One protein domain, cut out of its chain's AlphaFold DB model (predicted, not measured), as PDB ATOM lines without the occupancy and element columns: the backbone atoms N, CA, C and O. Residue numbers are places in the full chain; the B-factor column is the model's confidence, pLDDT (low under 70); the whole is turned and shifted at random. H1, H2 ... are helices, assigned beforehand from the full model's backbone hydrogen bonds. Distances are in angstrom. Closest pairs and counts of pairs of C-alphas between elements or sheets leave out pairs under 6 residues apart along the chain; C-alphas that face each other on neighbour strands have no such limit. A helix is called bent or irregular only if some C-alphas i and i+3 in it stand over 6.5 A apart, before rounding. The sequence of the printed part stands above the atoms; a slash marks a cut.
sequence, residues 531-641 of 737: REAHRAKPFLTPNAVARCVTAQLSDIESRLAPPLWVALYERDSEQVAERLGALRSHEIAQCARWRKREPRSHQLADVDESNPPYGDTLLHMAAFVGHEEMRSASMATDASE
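This is residues 531 to 641 of the 737 residues of an uncharacterized protein of Chrysochromulina tobinii (UniProt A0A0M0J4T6). One long bent helix, H2, makes the long axis: its first arm H2a reaches away from a small helical head, in which H3 and H5 pack on the second arm H2b, and H4, near the middle of the whole, packs on H2a, H5 and H6. The short H1 is at the far end of the long arm, touching no helix, and residues 593 to 617 make a long loop that runs out from the head and back. The printed part has 111 residues, with six named helices in the order H1 to H6 and no named strand, in the class all helix. It is only just compact, close to loose, with a radius of gyration of the C-alphas of 15.5 A and spans of 47 by 32 by 24 A.

Begin at H1, residues 531 to 536, which is apart from both arms of H2. H2, residues 542 to 570, was assigned as one helix by its hydrogen bonds but is bent: C-alphas 558 and 561 are 7.1 A apart, and H2a, residues 542 to 558, stands to H2b, residues 561 to 570, at a shallow tilt of 24 degrees. H3, residues 573 to 581, forms a helical hairpin with H2b, at a shallow tilt of 22 degrees, opposite ways; the closest C-alphas, of Ala 567 and Val 576, are 5.9 A apart. H4, residues 585 to 592, touches H2a at residues 553 to 556 alone, at a steep tilt of 56 degrees, the closest C-alphas being those of Ile 556 and Cys 591 at 6.5 A. H5, residues 618 to 625, touches H2b the same way at a shallow tilt of 15 degrees, with the C-alphas of Trp 565 and Leu 618 closest at 6.4 A. H6, residues 628 to 639, touches H4 at 67 degrees, a steep tilt only just short of about perpendicular, with the C-alphas of Ala 589 and Ser 634 closest at 4.9 A. Every O i to N i+4 pair is within hydrogen-bond range in H1, H2a, H2b, H3, H4 and H5; in H6 it is 6 of 8.

Find C-alpha 531 at (-30.019, 16.204, 68.892), where H1 begins. From C-alpha 542 at (-29.073, 3.484, 70.418) H2a runs 24.5 A, and H2b runs 14.4 A. H3 is 12.1 A long, and H6 runs 16.3 A to C-alpha 639 at (-16.992, 25.860, 60.236).

The C-alphas farthest apart, of Leu 540 and Ser 610, are 48.2 A apart. The printed part has no cut, and its one long link joins H4 to H5. Look for pLDDT under 70 at residues 598 to 603, 605 to 615 and 628 to 641.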
ATOM      1  N   ARG A 531     -29.760  15.556  67.592       88.94
ATOM      2  CA  ARG A 531     -30.019  16.204  68.892       88.94
ATOM      3  C   ARG A 531     -31.416  16.827  68.932       88.94
ATOM      4  O   ARG A 531     -32.146  16.609  69.896       88.94
ATOM      5  N   GLU A 532     -31.813  17.548  67.885       88.25
ATOM      6  CA  GLU A 532     -33.152  18.137  67.767       88.25
ATOM      7  C   GLU A 532     -34.243  17.068  67.682       88.25
ATOM      8  O   GLU A 532     -35.246  17.145  68.395       88.25
ATOM      9  N   ALA A 533     -34.022  16.022  66.881       88.06
ATOM     10  CA  ALA A 533     -34.927  14.884  66.780       88.06
ATOM     11  C   ALA A 533     -35.090  14.178  68.134       88.06
ATOM     12  O   ALA A 533     -36.213  13.865  68.521       88.06
ATOM     13  N   HIS A 534     -33.995  13.992  68.879       89.88
ATOM     14  CA  HIS A 534     -34.026  13.425  70.227       89.88
ATOM     15  C   HIS A 534     -34.776  14.324  71.222       89.88
ATOM     16  O   HIS A 534     -35.518  13.819  72.060       89.88
ATOM     17  N   ARG A 535     -34.631  15.652  71.118       88.81
ATOM     18  CA  ARG A 535     -35.354  16.617  71.964       88.81
ATOM     19  C   ARG A 535     -36.855  16.636  71.668       88.81
ATOM     20  O   ARG A 535     -37.650  16.741  72.596       88.81
ATOM     21  N   ALA A 536     -37.240  16.532  70.396       89.88
ATOM     22  CA  ALA A 536     -38.639  16.491  69.979       89.88
ATOM     23  C   ALA A 536     -39.302  15.146  70.314       89.88
ATOM     24  O   ALA A 536     -40.437  15.103  70.788       89.88
ATOM     25  N   LYS A 537     -38.592  14.039  70.074       89.25
ATOM     26  CA  LYS A 537     -39.029  12.683  70.402       89.25
ATOM     27  C   LYS A 537     -37.829  11.858  70.883       89.25
ATOM     28  O   LYS A 537     -37.050  11.389  70.049       89.25
ATOM     29  N   PRO A 538     -37.706  11.621  72.202       87.56
ATOM     30  CA  PRO A 538     -36.591  10.870  72.753       87.56
ATOM     31  C   PRO A 538     -36.451   9.502  72.094       87.56
ATOM     32  O   PRO A 538     -37.392   8.709  72.005       87.56
ATOM     33  N   PHE A 539     -35.237   9.227  71.632       86.62
ATOM     34  CA  PHE A 539     -34.847   7.882  71.248       86.62
ATOM     35  C   PHE A 539     -34.885   7.004  72.497       86.62
ATOM     36  O   PHE A 539     -34.439   7.420  73.560       86.62
ATOM     37  N   LEU A 540     -35.420   5.796  72.354       83.19
ATOM     38  CA  LEU A 540     -35.485   4.822  73.446       83.19
ATOM     39  C   LEU A 540     -34.292   3.865  73.431       83.19
ATOM     40  O   LEU A 540     -33.987   3.245  74.436       83.19
ATOM     41  N   THR A 541     -33.621   3.719  72.284       82.06
ATOM     42  CA  THR A 541     -32.470   2.826  72.134       82.06
ATOM     43  C   THR A 541     -31.420   3.430  71.195       82.06
ATOM     44  O   THR A 541     -31.774   4.163  70.266       82.06
ATOM     45  N   PRO A 542     -30.134   3.076  71.348       77.19
ATOM     46  CA  PRO A 542     -29.073   3.484  70.418       77.19
ATOM     47  C   PRO A 542     -29.312   2.983  68.988       77.19
ATOM     48  O   PRO A 542     -29.009   3.666  68.012       77.19
ATOM     49  N   ASN A 543     -29.930   1.807  68.845       78.69
ATOM     50  CA  ASN A 543     -30.312   1.259  67.544       78.69
ATOM     51  C   ASN A 543     -31.326   2.150  66.813       78.69
ATOM     52  O   ASN A 543     -31.310   2.203  65.584       78.69
ATOM     53  N   ALA A 544     -32.187   2.871  67.540       84.06
ATOM     54  CA  ALA A 544     -33.088   3.847  66.937       84.06
ATOM     55  C   ALA A 544     -32.317   5.031  66.324       84.06
ATOM     56  O   ALA A 544     -32.656   5.453  65.219       84.06
ATOM     57  N   VAL A 545     -31.243   5.493  66.979       84.19
ATOM     58  CA  VAL A 545     -30.336   6.522  66.438       84.19
ATOM     59  C   VAL A 545     -29.678   6.017  65.155       84.19
ATOM     60  O   VAL A 545     -29.790   6.654  64.112       84.19
ATOM     61  N   ALA A 546     -29.084   4.819  65.186       81.44
ATOM     62  CA  ALA A 546     -28.431   4.236  64.013       81.44
ATOM     63  C   ALA A 546     -29.399   4.026  62.831       81.44
ATOM     64  O   ALA A 546     -29.040   4.260  61.674       81.44
ATOM     65  N   ARG A 547     -30.645   3.608  63.101       84.75
ATOM     66  CA  ARG A 547     -31.700   3.498  62.080       84.75
ATOM     67  C   ARG A 547     -32.074   4.855  61.493       84.75
ATOM     68  O   ARG A 547     -32.275   4.933  60.287       84.75
ATOM     69  N   CYS A 548     -32.150   5.895  62.322       87.06
ATOM     70  CA  CYS A 548     -32.414   7.259  61.872       87.06
ATOM     71  C   CYS A 548     -31.300   7.755  60.940       87.06
ATOM     72  O   CYS A 548     -31.596   8.198  59.834       87.06
ATOM     73  N   VAL A 549     -30.031   7.566  61.321       86.38
ATOM     74  CA  VAL A 549     -28.870   7.890  60.471       86.38
ATOM     75  C   VAL A 549     -28.932   7.136  59.141       86.38
ATOM     76  O   VAL A 549     -28.802   7.740  58.081       86.38
ATOM     77  N   THR A 550     -29.177   5.824  59.183       85.81
ATOM     78  CA  THR A 550     -29.254   4.990  57.971       85.81
ATOM     79  C   THR A 550     -30.387   5.446  57.047       85.81
ATOM     80  O   THR A 550     -30.201   5.502  55.836       85.81
ATOM     81  N   ALA A 551     -31.549   5.799  57.606       87.31
ATOM     82  CA  ALA A 551     -32.680   6.298  56.831       87.31
ATOM     83  C   ALA A 551     -32.359   7.636  56.149       87.31
ATOM     84  O   ALA A 551     -32.652   7.784  54.969       87.31
ATOM     85  N   GLN A 552     -31.704   8.565  56.855       86.62
ATOM     86  CA  GLN A 552     -31.277   9.846  56.283       86.62
ATOM     87  C   GLN A 552     -30.285   9.652  55.130       86.62
ATOM     88  O   GLN A 552     -30.487  10.185  54.043       86.62
ATOM     89  N   LEU A 553     -29.252   8.829  55.330       84.12
ATOM     90  CA  LEU A 553     -28.263   8.548  54.285       84.12
ATOM     91  C   LEU A 553     -28.892   7.863  53.061       84.12
ATOM     92  O   LEU A 553     -28.568   8.218  51.930       84.12
ATOM     93  N   SER A 554     -29.826   6.929  53.275       86.12
ATOM     94  CA  SER A 554     -30.553   6.262  52.188       86.12
ATOM     95  C   SER A 554     -31.463   7.216  51.409       86.12
ATOM     96  O   SER A 554     -31.623   7.058  50.198       86.12
ATOM     97  N   ASP A 555     -32.085   8.184  52.083       86.12
ATOM     98  CA  ASP A 555     -32.945   9.188  51.449       86.12
ATOM     99  C   ASP A 555     -32.119  10.158  50.588       86.12
ATOM    100  O   ASP A 555     -32.476  10.463  49.448       86.12
ATOM    101  N   ILE A 556     -30.936  10.543  51.075       85.25
ATOM    102  CA  ILE A 556     -29.970  11.327  50.300       85.25
ATOM    103  C   ILE A 556     -29.519  10.563  49.052       85.25
ATOM    104  O   ILE A 556     -29.549  11.110  47.950       85.25
ATOM    105  N   GLU A 557     -29.141   9.294  49.217       83.62
ATOM    106  CA  GLU A 557     -28.602   8.464  48.138       83.62
ATOM    107  C   GLU A 557     -29.619   8.181  47.026       83.62
ATOM    108  O   GLU A 557     -29.245   8.139  45.856       83.62
ATOM    109  N   SER A 558     -30.895   7.999  47.374       83.38
ATOM    110  CA  SER A 558     -31.934   7.595  46.420       83.38
ATOM    111  C   SER A 558     -32.756   8.752  45.849       83.38
ATOM    112  O   SER A 558     -33.181   8.673  44.696       83.38
ATOM    113  N   ARG A 559     -32.987   9.821  46.623       85.44
ATOM    114  CA  ARG A 559     -33.973  10.858  46.283       85.44
ATOM    115  C   ARG A 559     -33.373  12.248  46.110       85.44
ATOM    116  O   ARG A 559     -33.799  12.960  45.206       85.44
ATOM    117  N   LEU A 560     -32.430  12.653  46.963       85.50
ATOM    118  CA  LEU A 560     -31.971  14.049  47.011       85.50
ATOM    119  C   LEU A 560     -30.756  14.313  46.114       85.50
ATOM    120  O   LEU A 560     -30.775  15.250  45.316       85.50
ATOM    121  N   ALA A 561     -29.715  13.484  46.211       84.25
ATOM    122  CA  ALA A 561     -28.457  13.710  45.503       84.25
ATOM    123  C   ALA A 561     -28.516  13.416  43.986       84.25
ATOM    124  O   ALA A 561     -27.970  14.218  43.224       84.25
ATOM    125  N   PRO A 562     -29.186  12.347  43.492       85.88
ATOM    126  CA  PRO A 562     -29.187  12.046  42.057       85.88
ATOM    127  C   PRO A 562     -29.829  13.133  41.172       85.88
ATOM    128  O   PRO A 562     -29.211  13.499  40.172       85.88
ATOM    129  N   PRO A 563     -31.006  13.709  41.504       84.94
ATOM    130  CA  PRO A 563     -31.582  14.798  40.709       84.94
ATOM    131  C   PRO A 563     -30.742  16.078  40.747       84.94
ATOM    132  O   PRO A 563     -30.641  16.774  39.741       84.94
ATOM    133  N   LEU A 564     -30.112  16.373  41.890       83.88
ATOM    134  CA  LEU A 564     -29.216  17.522  42.032       83.88
ATOM    135  C   LEU A 564     -27.959  17.358  41.163       83.88
ATOM    136  O   LEU A 564     -27.533  18.307  40.511       83.88
ATOM    137  N   TRP A 565     -27.404  16.143  41.092       83.12
ATOM    138  CA  TRP A 565     -26.295  15.820  40.191       83.12
ATOM    139  C   TRP A 565     -26.666  16.037  38.718       83.12
ATOM    140  O   TRP A 565     -25.873  16.602  37.967       83.12
ATOM    141  N   VAL A 566     -27.859  15.598  38.297       83.75
ATOM    142  CA  VAL A 566     -28.341  15.785  36.916       83.75
ATOM    143  C   VAL A 566     -28.497  17.271  36.590       83.75
ATOM    144  O   VAL A 566     -27.951  17.715  35.585       83.75
ATOM    145  N   ALA A 567     -29.131  18.052  37.470       83.81
ATOM    146  CA  ALA A 567     -29.319  19.489  37.262       83.81
ATOM    147  C   ALA A 567     -27.981  20.252  37.148       83.81
ATOM    148  O   ALA A 567     -27.822  21.116  36.286       83.81
ATOM    149  N   LEU A 568     -26.978  19.881  37.956       81.12
ATOM    150  CA  LEU A 568     -25.620  20.436  37.856       81.12
ATOM    151  C   LEU A 568     -24.912  20.022  36.562       81.12
ATOM    152  O   LEU A 568     -24.191  20.825  35.971       81.12
ATOM    153  N   TYR A 569     -25.110  18.783  36.111       81.31
ATOM    154  CA  TYR A 569     -24.546  18.283  34.857       81.31
ATOM    155  C   TYR A 569     -25.141  18.977  33.629       81.31
ATOM    156  O   TYR A 569     -24.407  19.325  32.704       81.31
ATOM    157  N   GLU A 570     -26.447  19.235  33.646       84.00
ATOM    158  CA  GLU A 570     -27.175  19.934  32.583       84.00
ATOM    159  C   GLU A 570     -26.987  21.462  32.620       84.00
ATOM    160  O   GLU A 570     -27.346  22.142  31.661       84.00
ATOM    161  N   ARG A 571     -26.352  21.996  33.676       79.75
ATOM    162  CA  ARG A 571     -26.128  23.434  33.922       79.75
ATOM    163  C   ARG A 571     -27.426  24.249  34.019       79.75
ATOM    164  O   ARG A 571     -27.452  25.417  33.635       79.75
ATOM    165  N   ASP A 572     -28.483  23.646  34.556       82.50
ATOM    166  CA  ASP A 572     -29.766  24.313  34.788       82.50
ATOM    167  C   ASP A 572     -29.755  25.036  36.147       82.50
ATOM    168  O   ASP A 572     -29.950  24.429  37.203       82.50
ATOM    169  N   SER A 573     -29.495  26.346  36.128       76.31
ATOM    170  CA  SER A 573     -29.400  27.161  37.344       76.31
ATOM    171  C   SER A 573     -30.725  27.301  38.100       76.31
ATOM    172  O   SER A 573     -30.701  27.436  39.323       76.31
ATOM    173  N   GLU A 574     -31.873  27.257  37.415       80.00
ATOM    174  CA  GLU A 574     -33.184  27.398  38.064       80.00
ATOM    175  C   GLU A 574     -33.527  26.138  38.865       80.00
ATOM    176  O   GLU A 574     -33.875  26.226  40.045       80.00
ATOM    177  N   GLN A 575     -33.326  24.955  38.271       81.88
ATOM    178  CA  GLN A 575     -33.554  23.683  38.961       81.88
ATOM    179  C   GLN A 575     -32.585  23.448  40.125       81.88
ATOM    180  O   GLN A 575     -32.957  22.824  41.121       81.88
ATOM    181  N   VAL A 576     -31.338  23.918  40.022       80.25
ATOM    182  CA  VAL A 576     -30.371  23.820  41.126       80.25
ATOM    183  C   VAL A 576     -30.797  24.714  42.294       80.25
ATOM    184  O   VAL A 576     -30.820  24.232  43.427       80.25
ATOM    185  N   ALA A 577     -31.197  25.964  42.036       80.06
ATOM    186  CA  ALA A 577     -31.649  26.893  43.075       80.06
ATOM    187  C   ALA A 577     -32.934  26.413  43.775       80.06
ATOM    188  O   ALA A 577     -33.007  26.421  45.005       80.06
ATOM    189  N   GLU A 578     -33.920  25.920  43.017       84.75
ATOM    190  CA  GLU A 578     -35.163  25.364  43.569       84.75
ATOM    191  C   GLU A 578     -34.885  24.164  44.489       84.75
ATOM    192  O   GLU A 578     -35.386  24.087  45.615       84.75
ATOM    193  N   ARG A 579     -34.037  23.231  44.036       83.12
ATOM    194  CA  ARG A 579     -33.704  22.020  44.798       83.12
ATOM    195  C   ARG A 579     -32.848  22.323  46.022       83.12
ATOM    196  O   ARG A 579     -33.072  21.704  47.056       83.12
ATOM    197  N   LEU A 580     -31.903  23.261  45.937       82.19
ATOM    198  CA  LEU A 580     -31.112  23.700  47.092       82.19
ATOM    199  C   LEU A 580     -31.976  24.435  48.125       82.19
ATOM    200  O   LEU A 580     -31.816  24.185  49.317       82.19
ATOM    201  N   GLY A 581     -32.932  25.261  47.688       79.62
ATOM    202  CA  GLY A 581     -33.865  25.961  48.577       79.62
ATOM    203  C   GLY A 581     -34.823  25.038  49.341       79.62
ATOM    204  O   GLY A 581     -35.314  25.407  50.407       79.62
ATOM    205  N   ALA A 582     -35.069  23.827  48.833       84.81
ATOM    206  CA  ALA A 582     -35.909  22.820  49.481       84.81
ATOM    207  C   ALA A 582     -35.164  21.934  50.503       84.81
ATOM    208  O   ALA A 582     -35.811  21.192  51.247       84.81
ATOM    209  N   LEU A 583     -33.827  21.977  50.535       85.00
ATOM    210  CA  LEU A 583     -32.992  21.124  51.385       85.00
ATOM    211  C   LEU A 583     -32.640  21.801  52.713       85.00
ATOM    212  O   LEU A 583     -32.408  23.006  52.795       85.00
ATOM    213  N   ARG A 584     -32.529  21.000  53.776       83.31
ATOM    214  CA  ARG A 584     -32.006  21.456  55.074       83.31
ATOM    215  C   ARG A 584     -30.478  21.494  55.073       83.31
ATOM    216  O   ARG A 584     -29.827  20.768  54.331       83.31
ATOM    217  N   SER A 585     -29.889  22.279  55.977       80.00
ATOM    218  CA  SER A 585     -28.429  22.460  56.095       80.00
ATOM    219  C   SER A 585     -27.643  21.140  56.165       80.00
ATOM    220  O   SER A 585     -26.681  20.947  55.424       80.00
ATOM    221  N   HIS A 586     -28.089  20.192  56.994       80.69
ATOM    222  CA  HIS A 586     -27.462  18.872  57.110       80.69
ATOM    223  C   HIS A 586     -27.625  18.002  55.855       80.69
ATOM    224  O   HIS A 586     -26.746  17.197  55.553       80.69
ATOM    225  N   GLU A 587     -28.729  18.156  55.119       84.19
ATOM    226  CA  GLU A 587     -28.991  17.438  53.868       84.19
ATOM    227  C   GLU A 587     -28.068  17.973  52.760       84.19
ATOM    228  O   GLU A 587     -27.464  17.181  52.041       84.19
ATOM    229  N   ILE A 588     -27.860  19.295  52.684       82.69
ATOM    230  CA  ILE A 588     -26.915  19.938  51.749       82.69
ATOM    231  C   ILE A 588     -25.483  19.446  52.000       82.69
ATOM    232  O   ILE A 588     -24.814  18.994  51.070       82.69
ATOM    233  N   ALA A 589     -25.031  19.464  53.257       80.31
ATOM    234  CA  ALA A 589     -23.687  19.026  53.635       80.31
ATOM    235  C   ALA A 589     -23.427  17.543  53.313       80.31
ATOM    236  O   ALA A 589     -22.327  17.166  52.904       80.31
ATOM    237  N   GLN A 590     -24.438  16.685  53.466       81.94
ATOM    238  CA  GLN A 590     -24.325  15.275  53.090       81.94
ATOM    239  C   GLN A 590     -24.401  15.068  51.571       81.94
ATOM    240  O   GLN A 590     -23.631  14.274  51.033       81.94
ATOM    241  N   CYS A 591     -25.260  15.810  50.863       83.38
ATOM    242  CA  CYS A 591     -25.311  15.813  49.400       83.38
ATOM    243  C   CYS A 591     -23.964  16.224  48.791       83.38
ATOM    244  O   CYS A 591     -23.518  15.597  47.838       83.38
ATOM    245  N   ALA A 592     -23.265  17.205  49.368       80.94
ATOM    246  CA  ALA A 592     -21.939  17.634  48.919       80.94
ATOM    247  C   ALA A 592     -20.880  16.512  48.986       80.94
ATOM    248  O   ALA A 592     -19.989  16.427  48.136       80.94
ATOM    249  N   ARG A 593     -21.001  15.618  49.977       79.69
ATOM    250  CA  ARG A 593     -20.123  14.455  50.192       79.69
ATOM    251  C   ARG A 593     -20.563  13.212  49.404       79.69
ATOM    252  O   ARG A 593     -19.860  12.201  49.427       79.69
ATOM    253  N   TRP A 594     -21.700  13.269  48.708       85.06
ATOM    254  CA  TRP A 594     -22.215  12.157  47.910       85.06
ATOM    255  C   TRP A 594     -21.339  11.893  46.682       85.06
ATOM    256  O   TRP A 594     -20.868  12.825  46.024       85.06
ATOM    257  N   ARG A 595     -21.155  10.608  46.366       79.62
ATOM    258  CA  ARG A 595     -20.422  10.117  45.194       79.62
ATOM    259  C   ARG A 595     -21.349   9.314  44.301       79.62
ATOM    260  O   ARG A 595     -22.158   8.520  44.787       79.62
ATOM    261  N   LYS A 596     -21.184   9.476  42.991       73.69
ATOM    262  CA  LYS A 596     -21.967   8.734  42.006       73.69
ATOM    263  C   LYS A 596     -21.606   7.247  42.052       73.69
ATOM    264  O   LYS A 596     -20.434   6.874  42.021       73.69
ATOM    265  N   ARG A 597     -22.626   6.391  42.098       75.56
ATOM    266  CA  ARG A 597     -22.485   4.932  42.000       75.56
ATOM    267  C   ARG A 597     -22.997   4.431  40.659       75.56
ATOM    268  O   ARG A 597     -23.912   5.013  40.075       75.56
ATOM    269  N   GLU A 598     -22.433   3.327  40.191       67.31
ATOM    270  CA  GLU A 598     -22.932   2.640  39.007       67.31
ATOM    271  C   GLU A 598     -24.316   2.013  39.265       67.31
ATOM    272  O   GLU A 598     -24.471   1.245  40.220       67.31
ATOM    273  N   PRO A 599     -25.322   2.249  38.397       58.94
ATOM    274  CA  PRO A 599     -26.696   1.786  38.621       58.94
ATOM    275  C   PRO A 599     -26.878   0.263  38.688       58.94
ATOM    276  O   PRO A 599     -27.884  -0.205  39.209       58.94
ATOM    277  N   ARG A 600     -25.950  -0.520  38.114       58.91
ATOM    278  CA  ARG A 600     -26.053  -1.991  38.028       58.91
ATOM    279  C   ARG A 600     -25.230  -2.725  39.084       58.91
ATOM    280  O   ARG A 600     -25.653  -3.778  39.544       58.91
ATOM    281  N   SER A 601     -24.061  -2.198  39.440       65.44
ATOM    282  CA  SER A 601     -23.118  -2.837  40.364       65.44
ATOM    283  C   SER A 601     -23.193  -2.249  41.780       65.44
ATOM    284  O   SER A 601     -22.676  -2.862  42.712       65.44
ATOM    285  N   HIS A 602     -23.815  -1.070  41.954       61.66
ATOM    286  CA  HIS A 602     -23.779  -0.255  43.179       61.66
ATOM    287  C   HIS A 602     -22.358   0.044  43.698       61.66
ATOM    288  O   HIS A 602     -22.183   0.550  44.816       61.66
ATOM    289  N   GLN A 603     -21.335  -0.237  42.887       69.75
ATOM    290  CA  GLN A 603     -19.958   0.135  43.155       69.75
ATOM    291  C   GLN A 603     -19.792   1.633  42.892       69.75
ATOM    292  O   GLN A 603     -20.573   2.243  42.152       69.75
ATOM    293  N   LEU A 604     -18.822   2.247  43.569       70.12
ATOM    294  CA  LEU A 604     -18.449   3.630  43.283       70.12
ATOM    295  C   LEU A 604     -18.040   3.703  41.810       70.12
ATOM    296  O   LEU A 604     -17.320   2.827  41.344       70.12
ATOM    297  N   ALA A 605     -18.557   4.691  41.080       67.19
ATOM    298  CA  ALA A 605     -18.140   4.881  39.700       67.19
ATOM    299  C   ALA A 605     -16.650   5.256  39.700       67.19
ATOM    300  O   ALA A 605     -16.273   6.197  40.399       67.19
ATOM    301  N   ASP A 606     -15.821   4.532  38.943       62.47
ATOM    302  CA  ASP A 606     -14.432   4.935  38.709       62.47
ATOM    303  C   ASP A 606     -14.451   6.232  37.894       62.47
ATOM    304  O   ASP A 606     -14.812   6.248  36.714       62.47
ATOM    305  N   VAL A 607     -14.127   7.344  38.551       64.62
ATOM    306  CA  VAL A 607     -13.999   8.656  37.918       64.62
ATOM    307  C   VAL A 607     -12.514   8.966  37.807       64.62
ATOM    308  O   VAL A 607     -11.818   9.059  38.813       64.62
ATOM    309  N   ASP A 608     -12.029   9.113  36.576       65.94
ATOM    310  CA  ASP A 608     -10.666   9.570  36.309       65.94
ATOM    311  C   ASP A 608     -10.534  11.043  36.722       65.94
ATOM    312  O   ASP A 608     -11.119  11.926  36.090       65.94
ATOM    313  N   GLU A 609      -9.758  11.302  37.779       66.75
ATOM    314  CA  GLU A 609      -9.486  12.642  38.324       66.75
ATOM    315  C   GLU A 609      -8.830  13.586  37.299       66.75
ATOM    316  O   GLU A 609      -8.838  14.804  37.481       66.75
ATOM    317  N   SER A 610      -8.306  13.042  36.196       67.62
ATOM    318  CA  SER A 610      -7.718  13.799  35.086       67.62
ATOM    319  C   SER A 610      -8.767  14.472  34.189       67.62
ATOM    320  O   SER A 610      -8.420  15.357  33.404       67.62
ATOM    321  N   ASN A 611     -10.042  14.075  34.291       66.44
ATOM    322  CA  ASN A 611     -11.135  14.592  33.469       66.44
ATOM    323  C   ASN A 611     -12.074  15.519  34.272       66.44
ATOM    324  O   ASN A 611     -12.375  15.241  35.436       66.44
ATOM    325  N   PRO A 612     -12.595  16.611  33.669       62.16
ATOM    326  CA  PRO A 612     -13.623  17.442  34.296       62.16
ATOM    327  C   PRO A 612     -14.822  16.591  34.746       62.16
ATOM    328  O   PRO A 612     -15.317  15.794  33.942       62.16
ATOM    329  N   PRO A 613     -15.311  16.733  35.994       61.53
ATOM    330  CA  PRO A 613     -15.183  17.886  36.899       61.53
ATOM    331  C   PRO A 613     -14.014  17.866  37.913       61.53
ATOM    332  O   PRO A 613     -14.085  18.588  38.904       61.53
ATOM    333  N   TYR A 614     -12.937  17.103  37.682       64.88
ATOM    334  CA  TYR A 614     -11.751  17.046  38.562       64.88
ATOM    335  C   TYR A 614     -12.088  16.639  40.007       64.88
ATOM    336  O   TYR A 614     -11.823  17.362  40.969       64.88
ATOM    337  N   GLY A 615     -12.723  15.473  40.145       68.38
ATOM    338  CA  GLY A 615     -13.074  14.858  41.425       68.38
ATOM    339  C   GLY A 615     -14.342  14.010  41.334       68.38
ATOM    340  O   GLY A 615     -15.030  13.994  40.314       68.38
ATOM    341  N   ASP A 616     -14.656  13.292  42.412       73.00
ATOM    342  CA  ASP A 616     -15.666  12.224  42.410       73.00
ATOM    343  C   ASP A 616     -16.940  12.533  43.221       73.00
ATOM    344  O   ASP A 616     -17.898  11.753  43.208       73.00
ATOM    345  N   THR A 617     -16.977  13.677  43.912       81.69
ATOM    346  CA  THR A 617     -18.133  14.099  44.722       81.69
ATOM    347  C   THR A 617     -18.990  15.158  44.035       81.69
ATOM    348  O   THR A 617     -18.544  15.894  43.154       81.69
ATOM    349  N   LEU A 618     -20.234  15.288  44.496       80.56
ATOM    350  CA  LEU A 618     -21.164  16.329  44.055       80.56
ATOM    351  C   LEU A 618     -20.616  17.747  44.312       80.56
ATOM    352  O   LEU A 618     -20.843  18.646  43.504       80.56
ATOM    353  N   LEU A 619     -19.822  17.935  45.375       81.56
ATOM    354  CA  LEU A 619     -19.122  19.196  45.641       81.56
ATOM    355  C   LEU A 619     -18.095  19.547  44.554       81.56
ATOM    356  O   LEU A 619     -18.027  20.706  44.151       81.56
ATOM    357  N   HIS A 620     -17.325  18.572  44.054       79.69
ATOM    358  CA  HIS A 620     -16.387  18.804  42.946       79.69
ATOM    359  C   HIS A 620     -17.137  19.245  41.686       79.69
ATOM    360  O   HIS A 620     -16.751  20.213  41.034       79.69
ATOM    361  N   MET A 621     -18.277  18.609  41.405       76.94
ATOM    362  CA  MET A 621     -19.143  18.979  40.287       76.94
ATOM    363  C   MET A 621     -19.681  20.411  40.411       76.94
ATOM    364  O   MET A 621     -19.608  21.188  39.460       76.94
ATOM    365  N   ALA A 622     -20.167  20.805  41.590       78.06
ATOM    366  CA  ALA A 622     -20.627  22.174  41.824       78.06
ATOM    367  C   ALA A 622     -19.507  23.217  41.763       78.06
ATOM    368  O   ALA A 622     -19.723  24.314  41.244       78.06
ATOM    369  N   ALA A 623     -18.310  22.877  42.249       77.62
ATOM    370  CA  ALA A 623     -17.139  23.738  42.150       77.62
ATOM    371  C   ALA A 623     -16.715  23.949  40.689       77.62
ATOM    372  O   ALA A 623     -16.410  25.076  40.305       77.62
ATOM    373  N   PHE A 624     -16.758  22.897  39.864       77.44
ATOM    374  CA  PHE A 624     -16.461  22.976  38.434       77.44
ATOM    375  C   PHE A 624     -17.472  23.838  37.660       77.44
ATOM    376  O   PHE A 624     -17.088  24.596  36.772       77.44
ATOM    377  N   VAL A 625     -18.760  23.756  38.008       77.38
ATOM    378  CA  VAL A 625     -19.829  24.558  37.383       77.38
ATOM    379  C   VAL A 625     -19.820  26.020  37.869       77.38
ATOM    380  O   VAL A 625     -20.394  26.883  37.212       77.38
ATOM    381  N   GLY A 626     -19.121  26.325  38.970       71.00
ATOM    382  CA  GLY A 626     -18.991  27.682  39.512       71.00
ATOM    383  C   GLY A 626     -20.137  28.103  40.439       71.00
ATOM    384  O   GLY A 626     -20.388  29.294  40.592       71.00
ATOM    385  N   HIS A 627     -20.841  27.151  41.061       70.06
ATOM    386  CA  HIS A 627     -21.983  27.454  41.927       70.06
ATOM    387  C   HIS A 627     -21.522  27.810  43.355       70.06
ATOM    388  O   HIS A 627     -21.264  26.937  44.189       70.06
ATOM    389  N   GLU A 628     -21.409  29.108  43.643       64.31
ATOM    390  CA  GLU A 628     -20.838  29.635  44.893       64.31
ATOM    391  C   GLU A 628     -21.689  29.314  46.137       64.31
ATOM    392  O   GLU A 628     -21.150  29.057  47.214       64.31
ATOM    393  N   GLU A 629     -23.013  29.223  45.990       62.28
ATOM    394  CA  GLU A 629     -23.941  28.955  47.100       62.28
ATOM    395  C   GLU A 629     -23.776  27.559  47.716       62.28
ATOM    396  O   GLU A 629     -23.724  27.430  48.937       62.28
ATOM    397  N   MET A 630     -23.621  26.504  46.905       63.25
ATOM    398  CA  MET A 630     -23.418  25.149  47.435       63.25
ATOM    399  C   MET A 630     -22.033  25.005  48.077       63.25
ATOM    400  O   MET A 630     -21.880  24.326  49.095       63.25
ATOM    401  N   ARG A 631     -21.026  25.687  47.519       61.78
ATOM    402  CA  ARG A 631     -19.674  25.739  48.085       61.78
ATOM    403  C   ARG A 631     -19.675  26.430  49.452       61.78
ATOM    404  O   ARG A 631     -19.072  25.918  50.390       61.78
ATOM    405  N   SER A 632     -20.410  27.532  49.575       62.50
ATOM    406  CA  SER A 632     -20.556  28.305  50.815       62.50
ATOM    407  C   SER A 632     -21.378  27.562  51.872       62.50
ATOM    408  O   SER A 632     -20.965  27.486  53.024       62.50
ATOM    409  N   ALA A 633     -22.500  26.947  51.480       59.72
ATOM    410  CA  ALA A 633     -23.369  26.180  52.374       59.72
ATOM    411  C   ALA A 633     -22.691  24.912  52.923       59.72
ATOM    412  O   ALA A 633     -22.882  24.573  54.086       59.72
ATOM    413  N   SER A 634     -21.855  24.251  52.113       56.38
ATOM    414  CA  SER A 634     -21.093  23.067  52.539       56.38
ATOM    415  C   SER A 634     -19.923  23.422  53.465       56.38
ATOM    416  O   SER A 634     -19.616  22.665  54.382       56.38
ATOM    417  N   MET A 635     -19.277  24.577  53.255       56.59
ATOM    418  CA  MET A 635     -18.182  25.044  54.116       56.59
ATOM    419  C   MET A 635     -18.671  25.682  55.421       56.59
ATOM    420  O   MET A 635     -18.018  25.529  56.449       56.59
ATOM    421  N   ALA A 636     -19.839  26.331  55.423       51.47
ATOM    422  CA  ALA A 636     -20.445  26.885  56.634       51.47
ATOM    423  C   ALA A 636     -20.800  25.795  57.661       51.47
ATOM    424  O   ALA A 636     -20.631  26.011  58.857       51.47
ATOM    425  N   THR A 637     -21.222  24.609  57.206       49.88
ATOM    426  CA  THR A 637     -21.510  23.465  58.088       49.88
ATOM    427  C   THR A 637     -20.267  22.811  58.690       49.88
ATOM    428  O   THR A 637     -20.371  22.223  59.759       49.88
ATOM    429  N   ASP A 638     -19.104  22.919  58.039       43.00
ATOM    430  CA  ASP A 638     -17.832  22.440  58.600       43.00
ATOM    431  C   ASP A 638     -17.207  23.478  59.561       43.00
ATOM    432  O   ASP A 638     -16.451  23.102  60.451       43.00
ATOM    433  N   ALA A 639     -17.540  24.770  59.419       37.22
ATOM    434  CA  ALA A 639     -16.992  25.860  60.236       37.22
ATOM    435  C   ALA A 639     -17.805  26.179  61.508       37.22
ATOM    436  O   ALA A 639     -17.260  26.761  62.442       37.22
ATOM    437  N   SER A 640     -19.093  25.820  61.570       41.03
ATOM    438  CA  SER A 640     -19.959  26.125  62.724       41.03
ATOM    439  C   SER A 640     -19.944  25.069  63.840       41.03
ATOM    440  O   SER A 640     -20.701  25.209  64.797       41.03
ATOM    441  N   GLU A 641     -19.150  23.995  63.723       43.69
ATOM    442  CA  GLU A 641     -18.998  22.982  64.789       43.69
ATOM    443  C   GLU A 641     -17.804  23.232  65.723       43.69
ATOM    444  O   GLU A 641     -17.703  22.558  66.744       43.69
TER     445      GLU A 641